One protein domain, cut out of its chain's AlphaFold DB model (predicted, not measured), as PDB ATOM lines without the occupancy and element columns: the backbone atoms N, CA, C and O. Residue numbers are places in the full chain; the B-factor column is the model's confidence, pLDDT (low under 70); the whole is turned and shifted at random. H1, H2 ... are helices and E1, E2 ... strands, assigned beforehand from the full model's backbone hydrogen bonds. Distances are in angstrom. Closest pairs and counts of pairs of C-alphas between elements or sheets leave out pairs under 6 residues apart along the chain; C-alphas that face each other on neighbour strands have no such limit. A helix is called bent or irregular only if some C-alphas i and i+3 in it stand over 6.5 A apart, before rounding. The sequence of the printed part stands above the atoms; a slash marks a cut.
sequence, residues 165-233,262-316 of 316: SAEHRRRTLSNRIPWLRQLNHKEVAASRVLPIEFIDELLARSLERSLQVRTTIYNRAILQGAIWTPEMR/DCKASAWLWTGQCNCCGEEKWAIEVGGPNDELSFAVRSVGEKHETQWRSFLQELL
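This is residues 165 to 233 and 262 to 316 of the 316 residues of an uncharacterized protein of Verrucomicrobiales bacterium (UniProt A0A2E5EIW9). A twisted sheet of six strands forms the core, with helices on both faces: the bent helix H1 on one, H2 and H3 on the other. The twist turns the hairpin E2 and E3 at one edge far from the line of E1 at the other edge, by 105 degrees. The printed part has 124 residues, with three named helices and six named strands in the order H1 E1 H2 E2 E3 E4 E5 E6 H3; the sheet order is E1 - E4 - E5 - E6 - E2 - E3, all antiparallel, and the class is mixed. The whole is compact, with a radius of gyration of the C-alphas of 14.2 A and spans of 39 by 30 by 29 A.

Find C-alpha 165 at (142.614, 185.444, 132.830), where H1, residues 165 to 185, begins. By its hydrogen bonds it was assigned as one helix, but it is bent: C-alphas 174 and 177 are 7.1 A apart, and the arms H1a, residues 165 to 174, and H1b, residues 177 to 185, stand at a steep tilt of 41 degrees. Next come E1, residues 191 to 194, and H2, residues 198 to 208, 15.0 A long. Then read E2, residues 213 to 218, 16.2 A, and E3, residues 222 to 228, 19.1 A. After the cut, E4, residues 266 to 273, spans 22.0 A from (154.826, 169.284, 150.011), and E5, residues 280 to 287, spans 21.4 A and bends by 50 degrees at residue 284. E6, residues 293 to 298, spans 14.0 A. H3, residues 302 to 315, spans 20.6 A to (169.425, 162.108, 144.072) and is irregular, with C-alphas 303 and 306 7.4 A apart.

Start at edge strand E1, where N 192 and O 269 of E4 are 3.0 A apart, within hydrogen-bond range. E4, E5 and E6 form a meander, each strand the antiparallel neighbour of the one before; look at N 268 and O 285, 2.8 A, then N 286 and O 295, 2.8 A. Across E6 and E2, N 216 and O 296 are 2.9 A apart; in the hairpin E2 and E3, N 217 and O 224 are 2.7 A apart. H1b is only just over E1, E4 and E5, with 3 C-alphas on each, and runs across the strands; its closest C-alphas to E1 are Asn 184 and Ser 191, 5.3 A. On the opposite face, H3 is over E5, at 27 degrees on the local plane, only just along the strands; C-alphas Trp 282 and Arg 309 are closest, 6.7 A. H2, on the same face as H3, is close to it but not clearly touching: C-alphas Leu 202 and Leu 315 are closest, 7.5 A. In H1a, H1b and H2 every O i to N i+4 pair is within hydrogen-bond range; in H3, 7 of 10 are.

The C-alphas of Glu 167 and Glu 208 are the two farthest apart, 40.4 A. Residues 234 to 261 are not printed; C-alphas 233 and 262 are 17.8 A apart across this cut. Of the links that are printed whole, E4 to E5 is short and the others are tight. The mean pLDDT of the printed part is 91.4, and no printed residue is under 70.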
ATOM      1  N   SER A 165     141.207 185.876 132.846       71.38
ATOM      2  CA  SER A 165     142.614 185.444 132.830       71.38
ATOM      3  C   SER A 165     143.148 185.226 134.246       71.38
ATOM      4  O   SER A 165     143.796 184.216 134.526       71.38
ATOM      5  N   ALA A 166     142.783 186.116 135.172       82.25
ATOM      6  CA  ALA A 166     143.151 185.987 136.571       82.25
ATOM      7  C   ALA A 166     142.496 184.764 137.220       82.25
ATOM      8  O   ALA A 166     143.154 184.009 137.934       82.25
ATOM      9  N   GLU A 167     141.225 184.502 136.906       85.56
ATOM     10  CA  GLU A 167     140.549 183.285 137.352       85.56
ATOM     11  C   GLU A 167     141.228 182.013 136.834       85.56
ATOM     12  O   GLU A 167     141.414 181.063 137.600       85.56
ATOM     13  N   HIS A 168     141.629 181.993 135.562       85.19
ATOM     14  CA  HIS A 168     142.357 180.868 134.990       85.19
ATOM     15  C   HIS A 168     143.659 180.596 135.753       85.19
ATOM     16  O   HIS A 168     143.886 179.459 136.172       85.19
ATOM     17  N   ARG A 169     144.473 181.628 136.017       85.81
ATOM     18  CA  ARG A 169     145.720 181.480 136.783       85.81
ATOM     19  C   ARG A 169     145.467 180.968 138.198       85.81
ATOM     20  O   ARG A 169     146.100 179.993 138.597       85.81
ATOM     21  N   ARG A 170     144.509 181.554 138.931       88.00
ATOM     22  CA  ARG A 170     144.137 181.093 140.283       88.00
ATOM     23  C   ARG A 170     143.780 179.608 140.288       88.00
ATOM     24  O   ARG A 170     144.311 178.860 141.102       88.00
ATOM     25  N   ARG A 171     142.935 179.171 139.345       90.56
ATOM     26  CA  ARG A 171     142.537 177.761 139.209       90.56
ATOM     27  C   ARG A 171     143.724 176.858 138.880       90.56
ATOM     28  O   ARG A 171     143.822 175.768 139.430       90.56
ATOM     29  N   THR A 172     144.619 177.282 137.992       89.56
ATOM     30  CA  THR A 172     145.814 176.501 137.643       89.56
ATOM     31  C   THR A 172     146.707 176.288 138.863       89.56
ATOM     32  O   THR A 172     147.088 175.151 139.138       89.56
ATOM     33  N   LEU A 173     146.979 177.344 139.637       92.00
ATOM     34  CA  LEU A 173     147.793 177.251 140.853       92.00
ATOM     35  C   LEU A 173     147.129 176.385 141.930       92.00
ATOM     36  O   LEU A 173     147.793 175.524 142.507       92.00
ATOM     37  N   SER A 174     145.822 176.558 142.160       93.94
ATOM     38  CA  SER A 174     145.082 175.811 143.186       93.94
ATOM     39  C   SER A 174     144.876 174.338 142.836       93.94
ATOM     40  O   SER A 174     144.733 173.508 143.725       93.94
ATOM     41  N   ASN A 175     144.820 173.993 141.546       95.31
ATOM     42  CA  ASN A 175     144.517 172.629 141.108       95.31
ATOM     43  C   ASN A 175     145.768 171.786 140.860       95.31
ATOM     44  O   ASN A 175     145.653 170.563 140.768       95.31
ATOM     45  N   ARG A 176     146.954 172.397 140.747       94.56
ATOM     46  CA  ARG A 176     148.174 171.683 140.350       94.56
ATOM     47  C   ARG A 176     148.589 170.606 141.351       94.56
ATOM     48  O   ARG A 176     148.749 169.454 140.953       94.56
ATOM     49  N   ILE A 177     148.724 170.943 142.633       95.62
ATOM     50  CA  ILE A 177     149.138 169.976 143.662       95.62
ATOM     51  C   ILE A 177     148.050 168.919 143.916       95.62
ATOM     52  O   ILE A 177     148.386 167.731 143.936       95.62
ATOM     53  N   PRO A 178     146.745 169.263 144.006       95.62
ATOM     54  CA  PRO A 178     145.684 168.255 144.039       95.62
ATOM     55  C   PRO A 178     145.713 167.292 142.845       95.62
ATOM     56  O   PRO A 178     145.479 166.094 143.012       95.62
ATOM     57  N   TRP A 179     146.031 167.786 141.647       94.94
ATOM     58  CA  TRP A 179     146.168 166.956 140.454       94.94
ATOM     59  C   TRP A 179     147.370 166.001 140.537       94.94
ATOM     60  O   TRP A 179     147.203 164.810 140.273       94.94
ATOM     61  N   LEU A 180     148.546 166.470 140.975       95.44
ATOM     62  CA  LEU A 180     149.716 165.606 141.212       95.44
ATOM     63  C   LEU A 180     149.413 164.519 142.243       95.44
ATOM     64  O   LEU A 180     149.689 163.337 142.032       95.44
ATOM     65  N   ARG A 181     148.738 164.890 143.331       94.75
ATOM     66  CA  ARG A 181     148.273 163.941 144.341       94.75
ATOM     67  C   ARG A 181     147.347 162.887 143.747       94.75
ATOM     68  O   ARG A 181     147.514 161.703 144.028       94.75
ATOM     69  N   GLN A 182     146.402 163.289 142.898       94.94
ATOM     70  CA  GLN A 182     145.516 162.354 142.209       94.94
ATOM     71  C   GLN A 182     146.290 161.390 141.295       94.94
ATOM     72  O   GLN A 182     145.952 160.207 141.252       94.94
ATOM     73  N   LEU A 183     147.311 161.867 140.575       93.81
ATOM     74  CA  LEU A 183     148.179 161.011 139.760       93.81
ATOM     75  C   LEU A 183     148.955 160.006 140.614       93.81
ATOM     76  O   LEU A 183     148.969 158.821 140.291       93.81
ATOM     77  N   ASN A 184     149.531 160.459 141.727       93.75
ATOM     78  CA  ASN A 184     150.265 159.605 142.658       93.75
ATOM     79  C   ASN A 184     149.355 158.535 143.292       93.75
ATOM     80  O   ASN A 184     149.744 157.378 143.384       93.75
ATOM     81  N   HIS A 185     148.112 158.877 143.661       93.31
ATOM     82  CA  HIS A 185     147.125 157.894 144.141       93.31
ATOM     83  C   HIS A 185     146.732 156.850 143.093       93.31
ATOM     84  O   HIS A 185     146.315 155.753 143.451       93.31
ATOM     85  N   LYS A 186     146.832 157.196 141.808       93.88
ATOM     86  CA  LYS A 186     146.620 156.276 140.686       93.88
ATOM     87  C   LYS A 186     147.900 155.528 140.294       93.88
ATOM     88  O   LYS A 186     147.904 154.884 139.252       93.88
ATOM     89  N   GLU A 187     148.967 155.655 141.087       88.94
ATOM     90  CA  GLU A 187     150.278 155.036 140.856       88.94
ATOM     91  C   GLU A 187     150.869 155.377 139.478       88.94
ATOM     92  O   GLU A 187     151.603 154.600 138.868       88.94
ATOM     93  N   VAL A 188     150.550 156.569 138.961       86.62
ATOM     94  CA  VAL A 188     151.127 157.041 137.704       86.62
ATOM     95  C   VAL A 188     152.561 157.484 137.979       86.62
ATOM     96  O   VAL A 188     152.781 158.442 138.716       86.62
ATOM     97  N   ALA A 189     153.533 156.843 137.322       82.25
ATOM     98  CA  ALA A 189     154.967 157.135 137.468       82.25
ATOM     99  C   ALA A 189     155.348 158.611 137.210       82.25
ATOM    100  O   ALA A 189     156.398 159.069 137.648       82.25
ATOM    101  N   ALA A 190     154.468 159.350 136.528       86.81
ATOM    102  CA  ALA A 190     154.551 160.782 136.259       86.81
ATOM    103  C   ALA A 190     154.518 161.685 137.509       86.81
ATOM    104  O   ALA A 190     154.728 162.891 137.385       86.81
ATOM    105  N   SER A 191     154.195 161.157 138.696       94.94
ATOM    106  CA  SER A 191     154.108 161.942 139.930       94.94
ATOM    107  C   SER A 191     154.589 161.144 141.139       94.94
ATOM    108  O   SER A 191     154.043 160.082 141.424       94.94
ATOM    109  N   ARG A 192     155.555 161.686 141.891       95.06
ATOM    110  CA  ARG A 192     156.091 161.090 143.131       95.06
ATOM    111  C   ARG A 192     156.206 162.153 144.223       95.06
ATOM    112  O   ARG A 192     156.739 163.232 143.979       95.06
ATOM    113  N   VAL A 193     155.736 161.836 145.429       95.25
ATOM    114  CA  VAL A 193     155.949 162.675 146.625       95.25
ATOM    115  C   VAL A 193     157.407 162.575 147.067       95.25
ATOM    116  O   VAL A 193     157.964 161.476 147.112       95.25
ATOM    117  N   LEU A 194     158.000 163.710 147.427       94.81
ATOM    118  CA  LEU A 194     159.351 163.817 147.968       94.81
ATOM    119  C   LEU A 194     159.320 164.422 149.383       94.81
ATOM    120  O   LEU A 194     158.405 165.192 149.692       94.81
ATOM    121  N   PRO A 195     160.309 164.109 150.241       92.19
ATOM    122  CA  PRO A 195     160.540 164.864 151.472       92.19
ATOM    123  C   PRO A 195     160.744 166.350 151.158       92.19
ATOM    124  O   PRO A 195     161.329 166.684 150.129       92.19
ATOM    125  N   ILE A 196     160.275 167.253 152.019       89.25
ATOM    126  CA  ILE A 196     160.414 168.697 151.761       89.25
ATOM    127  C   ILE A 196     161.885 169.136 151.815       89.25
ATOM    128  O   ILE A 196     162.307 170.015 151.065       89.25
ATOM    129  N   GLU A 197     162.688 168.444 152.623       90.69
ATOM    130  CA  GLU A 197     164.133 168.618 152.765       90.69
ATOM    131  C   GLU A 197     164.882 168.327 151.456       90.69
ATOM    132  O   GLU A 197     165.982 168.836 151.244       90.69
ATOM    133  N   PHE A 198     164.262 167.582 150.531       93.88
ATOM    134  CA  PHE A 198     164.827 167.306 149.213       93.88
ATOM    135  C   PHE A 198     165.117 168.589 148.426       93.88
ATOM    136  O   PHE A 198     166.036 168.610 147.617       93.88
ATOM    137  N   ILE A 199     164.365 169.675 148.647       94.94
ATOM    138  CA  ILE A 199     164.614 170.955 147.964       94.94
ATOM    139  C   ILE A 199     165.964 171.547 148.375       94.94
ATOM    140  O   ILE A 199     166.698 172.056 147.528       94.94
ATOM    141  N   ASP A 200     166.296 171.467 149.664       95.00
ATOM    142  CA  ASP A 200     167.590 171.914 150.169       95.00
ATOM    143  C   ASP A 200     168.714 171.017 149.640       95.00
ATOM    144  O   ASP A 200     169.694 171.524 149.105       95.00
ATOM    145  N   GLU A 201     168.546 169.693 149.695       95.81
ATOM    146  CA  GLU A 201     169.536 168.759 149.147       95.81
ATOM    147  C   GLU A 201     169.774 168.990 147.647       95.81
ATOM    148  O   GLU A 201     170.918 169.093 147.207       95.81
ATOM    149  N   LEU A 202     168.708 169.159 146.865       96.94
ATOM    150  CA  LEU A 202     168.766 169.452 145.435       96.94
ATOM    151  C   LEU A 202     169.593 170.710 145.135       96.94
ATOM    152  O   LEU A 202     170.436 170.701 144.235       96.94
ATOM    153  N   LEU A 203     169.361 171.799 145.871       97.38
ATOM    154  CA  LEU A 203     170.062 173.065 145.656       97.38
ATOM    155  C   LEU A 203     171.501 173.022 146.179       97.38
ATOM    156  O   LEU A 203     172.395 173.523 145.501       97.38
ATOM    157  N   ALA A 204     171.757 172.360 147.309       97.31
ATOM    158  CA  ALA A 204     173.108 172.125 147.812       97.31
ATOM    159  C   ALA A 204     173.941 171.305 146.814       97.31
ATOM    160  O   ALA A 204     175.086 171.640 146.521       97.31
ATOM    161  N   ARG A 205     173.344 170.276 146.210       97.44
ATOM    162  CA  ARG A 205     173.985 169.454 145.174       97.44
ATOM    163  C   ARG A 205     174.169 170.198 143.858       97.44
ATOM    164  O   ARG A 205     175.149 169.955 143.155       97.44
ATOM    165  N   SER A 206     173.259 171.113 143.535       96.50
ATOM    166  CA  SER A 206     173.417 172.013 142.389       96.50
ATOM    167  C   SER A 206     174.594 172.968 142.609       96.50
ATOM    168  O   SER A 206     175.412 173.121 141.705       96.50
ATOM    169  N   LEU A 207     174.741 173.515 143.824       97.06
ATOM    170  CA  LEU A 207     175.887 174.333 144.237       97.06
ATOM    171  C   LEU A 207     177.208 173.564 144.103       97.06
ATOM    172  O   LEU A 207     178.131 174.040 143.448       97.06
ATOM    173  N   GLU A 208     177.291 172.347 144.654       97.06
ATOM    174  CA  GLU A 208     178.498 171.500 144.585       97.06
ATOM    175  C   GLU A 208     178.968 171.224 143.150       97.06
ATOM    176  O   GLU A 208     180.159 171.033 142.905       97.06
ATOM    177  N   ARG A 209     178.030 171.174 142.199       96.00
ATOM    178  CA  ARG A 209     178.295 170.856 140.791       96.00
ATOM    179  C   ARG A 209     178.347 172.080 139.886       96.00
ATOM    180  O   ARG A 209     178.517 171.904 138.680       96.00
ATOM    181  N   SER A 210     178.151 173.278 140.438       95.12
ATOM    182  CA  SER A 210     177.934 174.504 139.661       95.12
ATOM    183  C   SER A 210     176.878 174.298 138.565       95.12
ATOM    184  O   SER A 210     177.046 174.713 137.418       95.12
ATOM    185  N   LEU A 211     175.806 173.572 138.900       94.56
ATOM    186  CA  LEU A 211     174.721 173.276 137.978       94.56
ATOM    187  C   LEU A 211     173.764 174.463 137.942       94.56
ATOM    188  O   LEU A 211     173.164 174.823 138.956       94.56
ATOM    189  N   GLN A 212     173.579 175.026 136.753       92.75
ATOM    190  CA  GLN A 212     172.587 176.063 136.538       92.75
ATOM    191  C   GLN A 212     171.176 175.479 136.681       92.75
ATOM    192  O   GLN A 212     170.851 174.436 136.103       92.75
ATOM    193  N   VAL A 213     170.321 176.173 137.423       93.12
ATOM    194  CA  VAL A 213     168.933 175.780 137.664       93.12
ATOM    195  C   VAL A 213     167.991 176.904 137.284       93.12
ATOM    196  O   VAL A 213     168.350 178.081 137.283       93.12
ATOM    197  N   ARG A 214     166.745 176.541 136.976       93.06
ATOM    198  CA  ARG A 214     165.657 177.505 136.894       93.06
ATOM    199  C   ARG A 214     164.763 177.364 138.110       93.06
ATOM    200  O   ARG A 214     164.125 176.327 138.285       93.06
ATOM    201  N   THR A 215     164.650 178.430 138.888       94.88
ATOM    202  CA  THR A 215     163.697 178.525 139.997       94.88
ATOM    203  C   THR A 215     162.524 179.405 139.598       94.88
ATOM    204  O   THR A 215     162.637 180.279 138.737       94.88
ATOM    205  N   THR A 216     161.339 179.140 140.137       93.69
ATOM    206  CA  THR A 216     160.150 179.957 139.867       93.69
ATOM    207  C   THR A 216     159.281 180.030 141.112       93.69
ATOM    208  O   THR A 216     158.901 178.998 141.656       93.69
ATOM    209  N   ILE A 217     158.979 181.248 141.546       93.94
ATOM    210  CA  ILE A 217     157.965 181.580 142.538       93.94
ATOM    211  C   ILE A 217     156.629 181.738 141.831       93.94
ATOM    212  O   ILE A 217     156.515 182.430 140.815       93.94
ATOM    213  N   TYR A 218     155.624 181.096 142.408       92.38
ATOM    214  CA  TYR A 218     154.244 181.186 141.984       92.38
ATOM    215  C   TYR A 218     153.448 181.849 143.099       92.38
ATOM    216  O   TYR A 218     153.357 181.336 144.214       92.38
ATOM    217  N   ASN A 219     152.847 182.987 142.790       88.44
ATOM    218  CA  ASN A 219     151.734 183.509 143.558       88.44
ATOM    219  C   ASN A 219     150.641 183.973 142.588       88.44
ATOM    220  O   ASN A 219     150.824 183.988 141.365       88.44
ATOM    221  N   ARG A 220     149.463 184.308 143.119       87.69
ATOM    222  CA  ARG A 220     148.309 184.668 142.282       87.69
ATOM    223  C   ARG A 220     148.602 185.858 141.365       87.69
ATOM    224  O   ARG A 220     148.147 185.871 140.220       87.69
ATOM    225  N   ALA A 221     149.372 186.823 141.863       87.69
ATOM    226  CA  ALA A 221     149.616 188.094 141.212       87.69
ATOM    227  C   ALA A 221     150.827 188.058 140.285       87.69
ATOM    228  O   ALA A 221     150.793 188.702 139.249       87.69
ATOM    229  N   ILE A 222     151.879 187.310 140.589       86.81
ATOM    230  CA  ILE A 222     153.132 187.311 139.837       86.81
ATOM    231  C   ILE A 222     153.691 185.895 139.775       86.81
ATOM    232  O   ILE A 222     153.739 185.166 140.766       86.81
ATOM    233  N   LEU A 223     154.158 185.531 138.584       89.19
ATOM    234  CA  LEU A 223     155.122 184.454 138.417       89.19
ATOM    235  C   LEU A 223     156.481 185.098 138.202       89.19
ATOM    236  O   LEU A 223     156.644 185.822 137.223       89.19
ATOM    237  N   GLN A 224     157.432 184.834 139.090       89.31
ATOM    238  CA  GLN A 224     158.805 185.309 138.948       89.31
ATOM    239  C   GLN A 224     159.741 184.111 138.946       89.31
ATOM    240  O   GLN A 224     159.649 183.252 139.815       89.31
ATOM    241  N   GLY A 225     160.647 184.030 137.988       89.31
ATOM    242  CA  GLY A 225     161.650 182.982 137.932       89.31
ATOM    243  C   GLY A 225     162.990 183.518 137.483       89.31
ATOM    244  O   GLY A 225     163.056 184.564 136.854       89.31
ATOM    245  N   ALA A 226     164.040 182.768 137.778       89.00
ATOM    246  CA  ALA A 226     165.407 183.094 137.409       89.00
ATOM    247  C   ALA A 226     166.106 181.840 136.900       89.00
ATOM    248  O   ALA A 226     165.778 180.727 137.322       89.00
ATOM    249  N   ILE A 227     167.058 182.027 135.991       90.81
ATOM    250  CA  ILE A 227     168.047 181.019 135.623       90.81
ATOM    251  C   ILE A 227     169.355 181.469 136.255       90.81
ATOM    252  O   ILE A 227     169.800 182.575 135.978       90.81
ATOM    253  N   TRP A 228     169.936 180.642 137.114       92.06
ATOM    254  CA  TRP A 228     171.094 181.033 137.912       92.06
ATOM    255  C   TRP A 228     171.845 179.802 138.407       92.06
ATOM    256  O   TRP A 228     171.320 178.683 138.410       92.06
ATOM    257  N   THR A 229     173.082 180.021 138.817       94.06
ATOM    258  CA  THR A 229     173.972 179.018 139.389       94.06
ATOM    259  C   THR A 229     174.103 179.296 140.880       94.06
ATOM    260  O   THR A 229     174.570 180.369 141.249       94.06
ATOM    261  N   PRO A 230     173.687 178.380 141.769       95.69
ATOM    262  CA  PRO A 230     173.922 178.556 143.195       95.69
ATOM    263  C   PRO A 230     175.421 178.517 143.515       95.69
ATOM    264  O   PRO A 230     176.112 177.576 143.132       95.69
ATOM    265  N   GLU A 231     175.916 179.508 144.252       96.06
ATOM    266  CA  GLU A 231     177.340 179.655 144.599       96.06
ATOM    267  C   GLU A 231     177.570 179.673 146.111       96.06
ATOM    268  O   GLU A 231     178.592 179.201 146.610       96.06
ATOM    269  N   MET A 232     176.603 180.203 146.860       96.38
ATOM    270  CA  MET A 232     176.664 180.314 148.311       96.38
ATOM    271  C   MET A 232     175.404 179.738 148.942       96.38
ATOM    272  O   MET A 232     174.304 179.946 148.435       96.38
ATOM    273  N   ARG A 233     175.571 179.066 150.086       96.00
ATOM    274  CA  ARG A 233     174.487 178.612 150.960       96.00
ATOM    275  C   ARG A 233     174.707 179.154 152.367       96.00
ATOM    276  O   ARG A 233     175.804 179.024 152.908       96.00
ATOM    277  N   ASP A 262     159.937 176.205 158.101       79.38
ATOM    278  CA  ASP A 262     158.833 175.933 159.031       79.38
ATOM    279  C   ASP A 262     157.447 175.962 158.356       79.38
ATOM    280  O   ASP A 262     156.408 175.873 159.019       79.38
ATOM    281  N   CYS A 263     157.391 176.107 157.026       78.38
ATOM    282  CA  CYS A 263     156.129 176.121 156.299       78.38
ATOM    283  C   CYS A 263     155.586 174.695 156.101       78.38
ATOM    284  O   CYS A 263     156.315 173.747 155.810       78.38
ATOM    285  N   LYS A 264     154.264 174.525 156.225       79.88
ATOM    286  CA  LYS A 264     153.604 173.280 155.811       79.88
ATOM    287  C   LYS A 264     153.625 173.218 154.287       79.88
ATOM    288  O   LYS A 264     152.781 173.837 153.647       79.88
ATOM    289  N   ALA A 265     154.586 172.503 153.726       86.75
ATOM    290  CA  ALA A 265     154.745 172.352 152.288       86.75
ATOM    291  C   ALA A 265     154.844 170.879 151.883       86.75
ATOM    292  O   ALA A 265     155.119 170.002 152.702       86.75
ATOM    293  N   SER A 266     154.607 170.606 150.602       92.62
ATOM    294  CA  SER A 266     154.826 169.284 150.011       92.62
ATOM    295  C   SER A 266     155.644 169.411 148.735       92.62
ATOM    296  O   SER A 266     155.333 170.247 147.890       92.62
ATOM    297  N   ALA A 267     156.686 168.592 148.603       95.44
ATOM    298  CA  ALA A 267     157.523 168.533 147.413       95.44
ATOM    299  C   ALA A 267     157.104 167.360 146.523       95.44
ATOM    300  O   ALA A 267     156.789 166.266 147.000       95.44
ATOM    301  N   TRP A 268     157.107 167.594 145.216       96.94
ATOM    302  CA  TRP A 268     156.648 166.638 144.221       96.94
ATOM    303  C   TRP A 268     157.616 166.603 143.054       96.94
ATOM    304  O   TRP A 268     157.930 167.637 142.473       96.94
ATOM    305  N   LEU A 269     158.037 165.405 142.664       96.94
ATOM    306  CA  LEU A 269     158.572 165.186 141.330       96.94
ATOM    307  C   LEU A 269     157.398 165.022 140.370       96.94
ATOM    308  O   LEU A 269     156.590 164.107 140.535       96.94
ATOM    309  N   TRP A 270     157.351 165.864 139.346       95.75
ATOM    310  CA  TRP A 270     156.498 165.673 138.183       95.75
ATOM    311  C   TRP A 270     157.341 165.345 136.953       95.75
ATOM    312  O   TRP A 270     158.334 166.024 136.675       95.75
ATOM    313  N   THR A 271     156.913 164.339 136.192       94.50
ATOM    314  CA  THR A 271     157.472 164.004 134.881       94.50
ATOM    315  C   THR A 271     156.351 163.873 133.853       94.50
ATOM    316  O   THR A 271     155.286 163.325 134.131       94.50
ATOM    317  N   GLY A 272     156.538 164.409 132.651       91.56
ATOM    318  CA  GLY A 272     155.527 164.287 131.598       91.56
ATOM    319  C   GLY A 272     155.735 165.238 130.431       91.56
ATOM    320  O   GLY A 272     156.629 166.076 130.450       91.56
ATOM    321  N   GLN A 273     154.905 165.108 129.398       89.75
ATOM    322  CA  GLN A 273     154.959 165.991 128.231       89.75
ATOM    323  C   GLN A 273     154.412 167.386 128.566       89.75
ATOM    324  O   GLN A 273     153.325 167.514 129.134       89.75
ATOM    325  N   CYS A 274     155.149 168.444 128.207       81.31
ATOM    326  CA  CYS A 274     154.638 169.809 128.285       81.31
ATOM    327  C   CYS A 274     153.592 170.022 127.198       81.31
ATOM    328  O   CYS A 274     153.899 169.906 126.015       81.31
ATOM    329  N   ASN A 275     152.401 170.484 127.569       77.06
ATOM    330  CA  ASN A 275     151.394 170.897 126.586       77.06
ATOM    331  C   ASN A 275     151.879 172.048 125.684       77.06
ATOM    332  O   ASN A 275     151.375 172.218 124.581       77.06
ATOM    333  N   CYS A 276     152.846 172.838 126.158       70.69
ATOM    334  CA  CYS A 276     153.397 173.990 125.454       70.69
ATOM    335  C   CYS A 276     154.264 173.621 124.242       70.69
ATOM    336  O   CYS A 276     154.231 174.313 123.231       70.69
ATOM    337  N   CYS A 277     155.066 172.562 124.359       78.06
ATOM    338  CA  CYS A 277     156.097 172.223 123.378       78.06
ATOM    339  C   CYS A 277     156.141 170.731 123.026       78.06
ATOM    340  O   CYS A 277     156.981 170.327 122.238       78.06
ATOM    341  N   GLY A 278     155.282 169.896 123.616       82.00
ATOM    342  CA  GLY A 278     155.246 168.444 123.408       82.00
ATOM    343  C   GLY A 278     156.383 167.663 124.081       82.00
ATOM    344  O   GLY A 278     156.259 166.456 124.274       82.00
ATOM    345  N   GLU A 279     157.458 168.339 124.486       85.44
ATOM    346  CA  GLU A 279     158.640 167.707 125.074       85.44
ATOM    347  C   GLU A 279     158.402 167.187 126.488       85.44
ATOM    348  O   GLU A 279     157.713 167.811 127.297       85.44
ATOM    349  N   GLU A 280     159.037 166.064 126.819       90.12
ATOM    350  CA  GLU A 280     159.050 165.549 128.184       90.12
ATOM    351  C   GLU A 280     159.863 166.480 129.102       90.12
ATOM    352  O   GLU A 280     160.970 166.920 128.774       90.12
ATOM    353  N   LYS A 281     159.316 166.775 130.279       91.44
ATOM    354  CA  LYS A 281     159.876 167.675 131.285       91.44
ATOM    355  C   LYS A 281     159.883 167.009 132.645       91.44
ATOM    356  O   LYS A 281     158.976 166.244 132.961       91.44
ATOM    357  N   TRP A 282     160.916 167.310 133.423       94.94
ATOM    358  CA  TRP A 282     161.028 166.911 134.822       94.94
ATOM    359  C   TRP A 282     161.083 168.175 135.674       94.94
ATOM    360  O   TRP A 282     161.917 169.050 135.438       94.94
ATOM    361  N   ALA A 283     160.198 168.287 136.656       95.00
ATOM    362  CA  ALA A 283     160.156 169.431 137.556       95.00
ATOM    363  C   ALA A 283     159.991 168.968 138.996       95.00
ATOM    364  O   ALA A 283     159.268 168.010 139.274       95.00
ATOM    365  N   ILE A 284     160.646 169.687 139.900       97.50
ATOM    366  CA  ILE A 284     160.360 169.608 141.322       97.50
ATOM    367  C   ILE A 284     159.408 170.751 141.645       97.50
ATOM    368  O   ILE A 284     159.766 171.916 141.489       97.50
ATOM    369  N   GLU A 285     158.189 170.421 142.044       96.81
ATOM    370  CA  GLU A 285     157.118 171.371 142.337       96.81
ATOM    371  C   GLU A 285     156.772 171.329 143.823       96.81
ATOM    372  O   GLU A 285     156.672 170.259 144.423       96.81
ATOM    373  N   VAL A 286     156.589 172.502 144.420       96.75
ATOM    374  CA  VAL A 286     156.321 172.653 145.848       96.75
ATOM    375  C   VAL A 286     154.965 173.309 146.052       96.75
ATOM    376  O   VAL A 286     154.710 174.429 145.594       96.75
ATOM    377  N   GLY A 287     154.096 172.588 146.754       95.00
ATOM    378  CA  GLY A 287     152.821 173.088 147.243       95.00
ATOM    379  C   GLY A 287     152.983 173.815 148.571       95.00
ATOM    380  O   GLY A 287     153.687 173.320 149.451       95.00
ATOM    381  N   GLY A 288     152.325 174.963 148.715       91.44
ATOM    382  CA  GLY A 288     152.251 175.702 149.974       91.44
ATOM    383  C   GLY A 288     151.223 175.137 150.964       91.44
ATOM    384  O   GLY A 288     150.604 174.105 150.697       91.44
ATOM    385  N   PRO A 289     150.967 175.842 152.084       87.31
ATOM    386  CA  PRO A 289     150.075 175.385 153.159       87.31
ATOM    387  C   PRO A 289     148.632 175.098 152.736       87.31
ATOM    388  O   PRO A 289     147.937 174.339 153.407       87.31
ATOM    389  N   ASN A 290     148.190 175.703 151.633       89.00
ATOM    390  CA  ASN A 290     146.852 175.537 151.069       89.00
ATOM    391  C   ASN A 290     146.833 174.612 149.839       89.00
ATOM    392  O   ASN A 290     145.874 174.652 149.074       89.00
ATOM    393  N   ASP A 291     147.893 173.823 149.614       89.12
ATOM    394  CA  ASP A 291     148.079 172.994 148.414       89.12
ATOM    395  C   ASP A 291     148.057 173.779 147.086       89.12
ATOM    396  O   ASP A 291     147.800 173.229 146.017       89.12
ATOM    397  N   GLU A 292     148.362 175.073 147.116       92.94
ATOM    398  CA  GLU A 292     148.597 175.849 145.899       92.94
ATOM    399  C   GLU A 292     150.058 175.719 145.457       92.94
ATOM    400  O   GLU A 292     150.972 175.735 146.291       92.94
ATOM    401  N   LEU A 293     150.299 175.602 144.147       95.25
ATOM    402  CA  LEU A 293     151.659 175.646 143.607       95.25
ATOM    403  C   LEU A 293     152.307 176.977 144.000       95.25
ATOM    404  O   LEU A 293     151.791 178.036 143.650       95.25
ATOM    405  N   SER A 294     153.424 176.905 144.720       94.94
ATOM    406  CA  SER A 294     154.088 178.070 145.319       94.94
ATOM    407  C   SER A 294     155.522 178.252 144.822       94.94
ATOM    408  O   SER A 294     156.001 179.376 144.683       94.94
ATOM    409  N   PHE A 295     156.216 177.156 144.510       96.25
ATOM    410  CA  PHE A 295     157.602 177.181 144.049       96.25
ATOM    411  C   PHE A 295     157.900 175.997 143.123       96.25
ATOM    412  O   PHE A 295     157.281 174.942 143.249       96.25
ATOM    413  N   ALA A 296     158.846 176.156 142.199       96.00
ATOM    414  CA  ALA A 296     159.376 175.041 141.422       96.00
ATOM    415  C   ALA A 296     160.858 175.207 141.070       96.00
ATOM    416  O   ALA A 296     161.338 176.326 140.872       96.00
ATOM    417  N   VAL A 297     161.539 174.070 140.901       96.56
ATOM    418  CA  VAL A 297     162.891 173.949 140.342       96.56
ATOM    419  C   VAL A 297     162.840 173.065 139.098       96.56
ATOM    420  O   VAL A 297     162.230 171.991 139.105       96.56
ATOM    421  N   ARG A 298     163.461 173.514 138.008       93.00
ATOM    422  CA  ARG A 298     163.465 172.820 136.712       93.00
ATOM    423  C   ARG A 298     164.752 173.079 135.935       93.00
ATOM    424  O   ARG A 298     165.536 173.961 136.286       93.00
ATOM    425  N   SER A 299     164.920 172.343 134.838       91.19
ATOM    426  CA  SER A 299     165.982 172.597 133.866       91.19
ATOM    427  C   SER A 299     165.908 174.019 133.293       91.19
ATOM    428  O   SER A 299     164.829 174.602 133.135       91.19
ATOM    429  N   VAL A 300     167.067 174.574 132.939       86.25
ATOM    430  CA  VAL A 300     167.201 175.925 132.370       86.25
ATOM    431  C   VAL A 300     166.630 176.039 130.958       86.25
ATOM    432  O   VAL A 300     166.269 177.132 130.520       86.25
ATOM    433  N   GLY A 301     166.477 174.909 130.264       81.12
ATOM    434  CA  GLY A 301     165.897 174.832 128.934       81.12
ATOM    435  C   GLY A 301     166.010 173.434 128.338       81.12
ATOM    436  O   GLY A 301     166.619 172.536 128.908       81.12
ATOM    437  N   GLU A 302     165.442 173.254 127.149       79.06
ATOM    438  CA  GLU A 302     165.367 171.957 126.464       79.06
ATOM    439  C   GLU A 302     166.728 171.265 126.310       79.06
ATOM    440  O   GLU A 302     166.867 170.092 126.644       79.06
ATOM    441  N   LYS A 303     167.764 172.018 125.919       83.12
ATOM    442  CA  LYS A 303     169.131 171.496 125.744       83.12
ATOM    443  C   LYS A 303     169.743 170.915 127.027       83.12
ATOM    444  O   LYS A 303     170.725 170.192 126.943       83.12
ATOM    445  N   HIS A 304     169.204 171.267 128.194       86.44
ATOM    446  CA  HIS A 304     169.740 170.896 129.506       86.44
ATOM    447  C   HIS A 304     168.835 169.876 130.218       86.44
ATOM    448  O   HIS A 304     169.106 169.498 131.356       86.44
ATOM    449  N   GLU A 305     167.755 169.408 129.578       89.56
ATOM    450  CA  GLU A 305     166.832 168.433 130.176       89.56
ATOM    451  C   GLU A 305     167.517 167.100 130.460       89.56
ATOM    452  O   GLU A 305     167.325 166.535 131.528       89.56
ATOM    453  N   THR A 306     168.349 166.596 129.546       92.88
ATOM    454  CA  THR A 306     169.045 165.318 129.760       92.88
ATOM    455  C   THR A 306     169.967 165.381 130.976       92.88
ATOM    456  O   THR A 306     169.903 164.501 131.829       92.88
ATOM    457  N   GLN A 307     170.766 166.448 131.098       94.06
ATOM    458  CA  GLN A 307     171.637 166.665 132.255       94.06
ATOM    459  C   GLN A 307     170.823 166.791 133.549       94.06
ATOM    460  O   GLN A 307     171.167 166.174 134.554       94.06
ATOM    461  N   TRP A 308     169.726 167.550 133.507       94.88
ATOM    462  CA  TRP A 308     168.818 167.729 134.636       94.88
ATOM    463  C   TRP A 308     168.198 166.410 135.111       94.88
ATOM    464  O   TRP A 308     168.164 166.134 136.306       94.88
ATOM    465  N   ARG A 309     167.756 165.553 134.186       94.81
ATOM    466  CA  ARG A 309     167.193 164.237 134.515       94.81
ATOM    467  C   ARG A 309     168.227 163.315 135.140       94.81
ATOM    468  O   ARG A 309     167.933 162.713 136.166       94.81
ATOM    469  N   SER A 310     169.422 163.222 134.553       95.25
ATOM    470  CA  SER A 310     170.512 162.428 135.130       95.25
ATOM    471  C   SER A 310     170.859 162.915 136.535       95.25
ATOM    472  O   SER A 310     170.960 162.108 137.452       95.25
ATOM    473  N   PHE A 311     170.929 164.233 136.727       96.25
ATOM    474  CA  PHE A 311     171.150 164.834 138.038       96.25
ATOM    475  C   PHE A 311     170.064 164.457 139.056       96.25
ATOM    476  O   PHE A 311     170.394 164.018 140.154       96.25
ATOM    477  N   LEU A 312     168.780 164.555 138.697       95.62
ATOM    478  CA  LEU A 312     167.685 164.157 139.586       95.62
ATOM    479  C   LEU A 312     167.699 162.658 139.901       95.62
ATOM    480  O   LEU A 312     167.454 162.275 141.038       95.62
ATOM    481  N   GLN A 313     167.990 161.805 138.920       94.50
ATOM    482  CA  GLN A 313     168.051 160.353 139.118       94.50
ATOM    483  C   GLN A 313     169.152 159.931 140.094       94.50
ATOM    484  O   GLN A 313     168.990 158.931 140.780       94.50
ATOM    485  N   GLU A 314     170.250 160.681 140.173       94.31
ATOM    486  CA  GLU A 314     171.319 160.428 141.143       94.31
ATOM    487  C   GLU A 314     170.930 160.802 142.585       94.31
ATOM    488  O   GLU A 314     171.571 160.329 143.521       94.31
ATOM    489  N   LEU A 315     169.902 161.640 142.765       92.69
ATOM    490  CA  LEU A 315     169.425 162.108 144.072       92.69
ATOM    491  C   LEU A 315     168.217 161.322 144.615       92.69
ATOM    492  O   LEU A 315     167.918 161.428 145.801       92.69
ATOM    493  N   LEU A 316     167.492 160.597 143.757       90.19
ATOM    494  CA  LEU A 316     166.180 159.979 144.040       90.19
ATOM    495  C   LEU A 316     166.221 158.516 144.495       90.19
ATOM    496  O   LEU A 316     165.186 158.095 145.086       90.19
TER     497      LEU A 316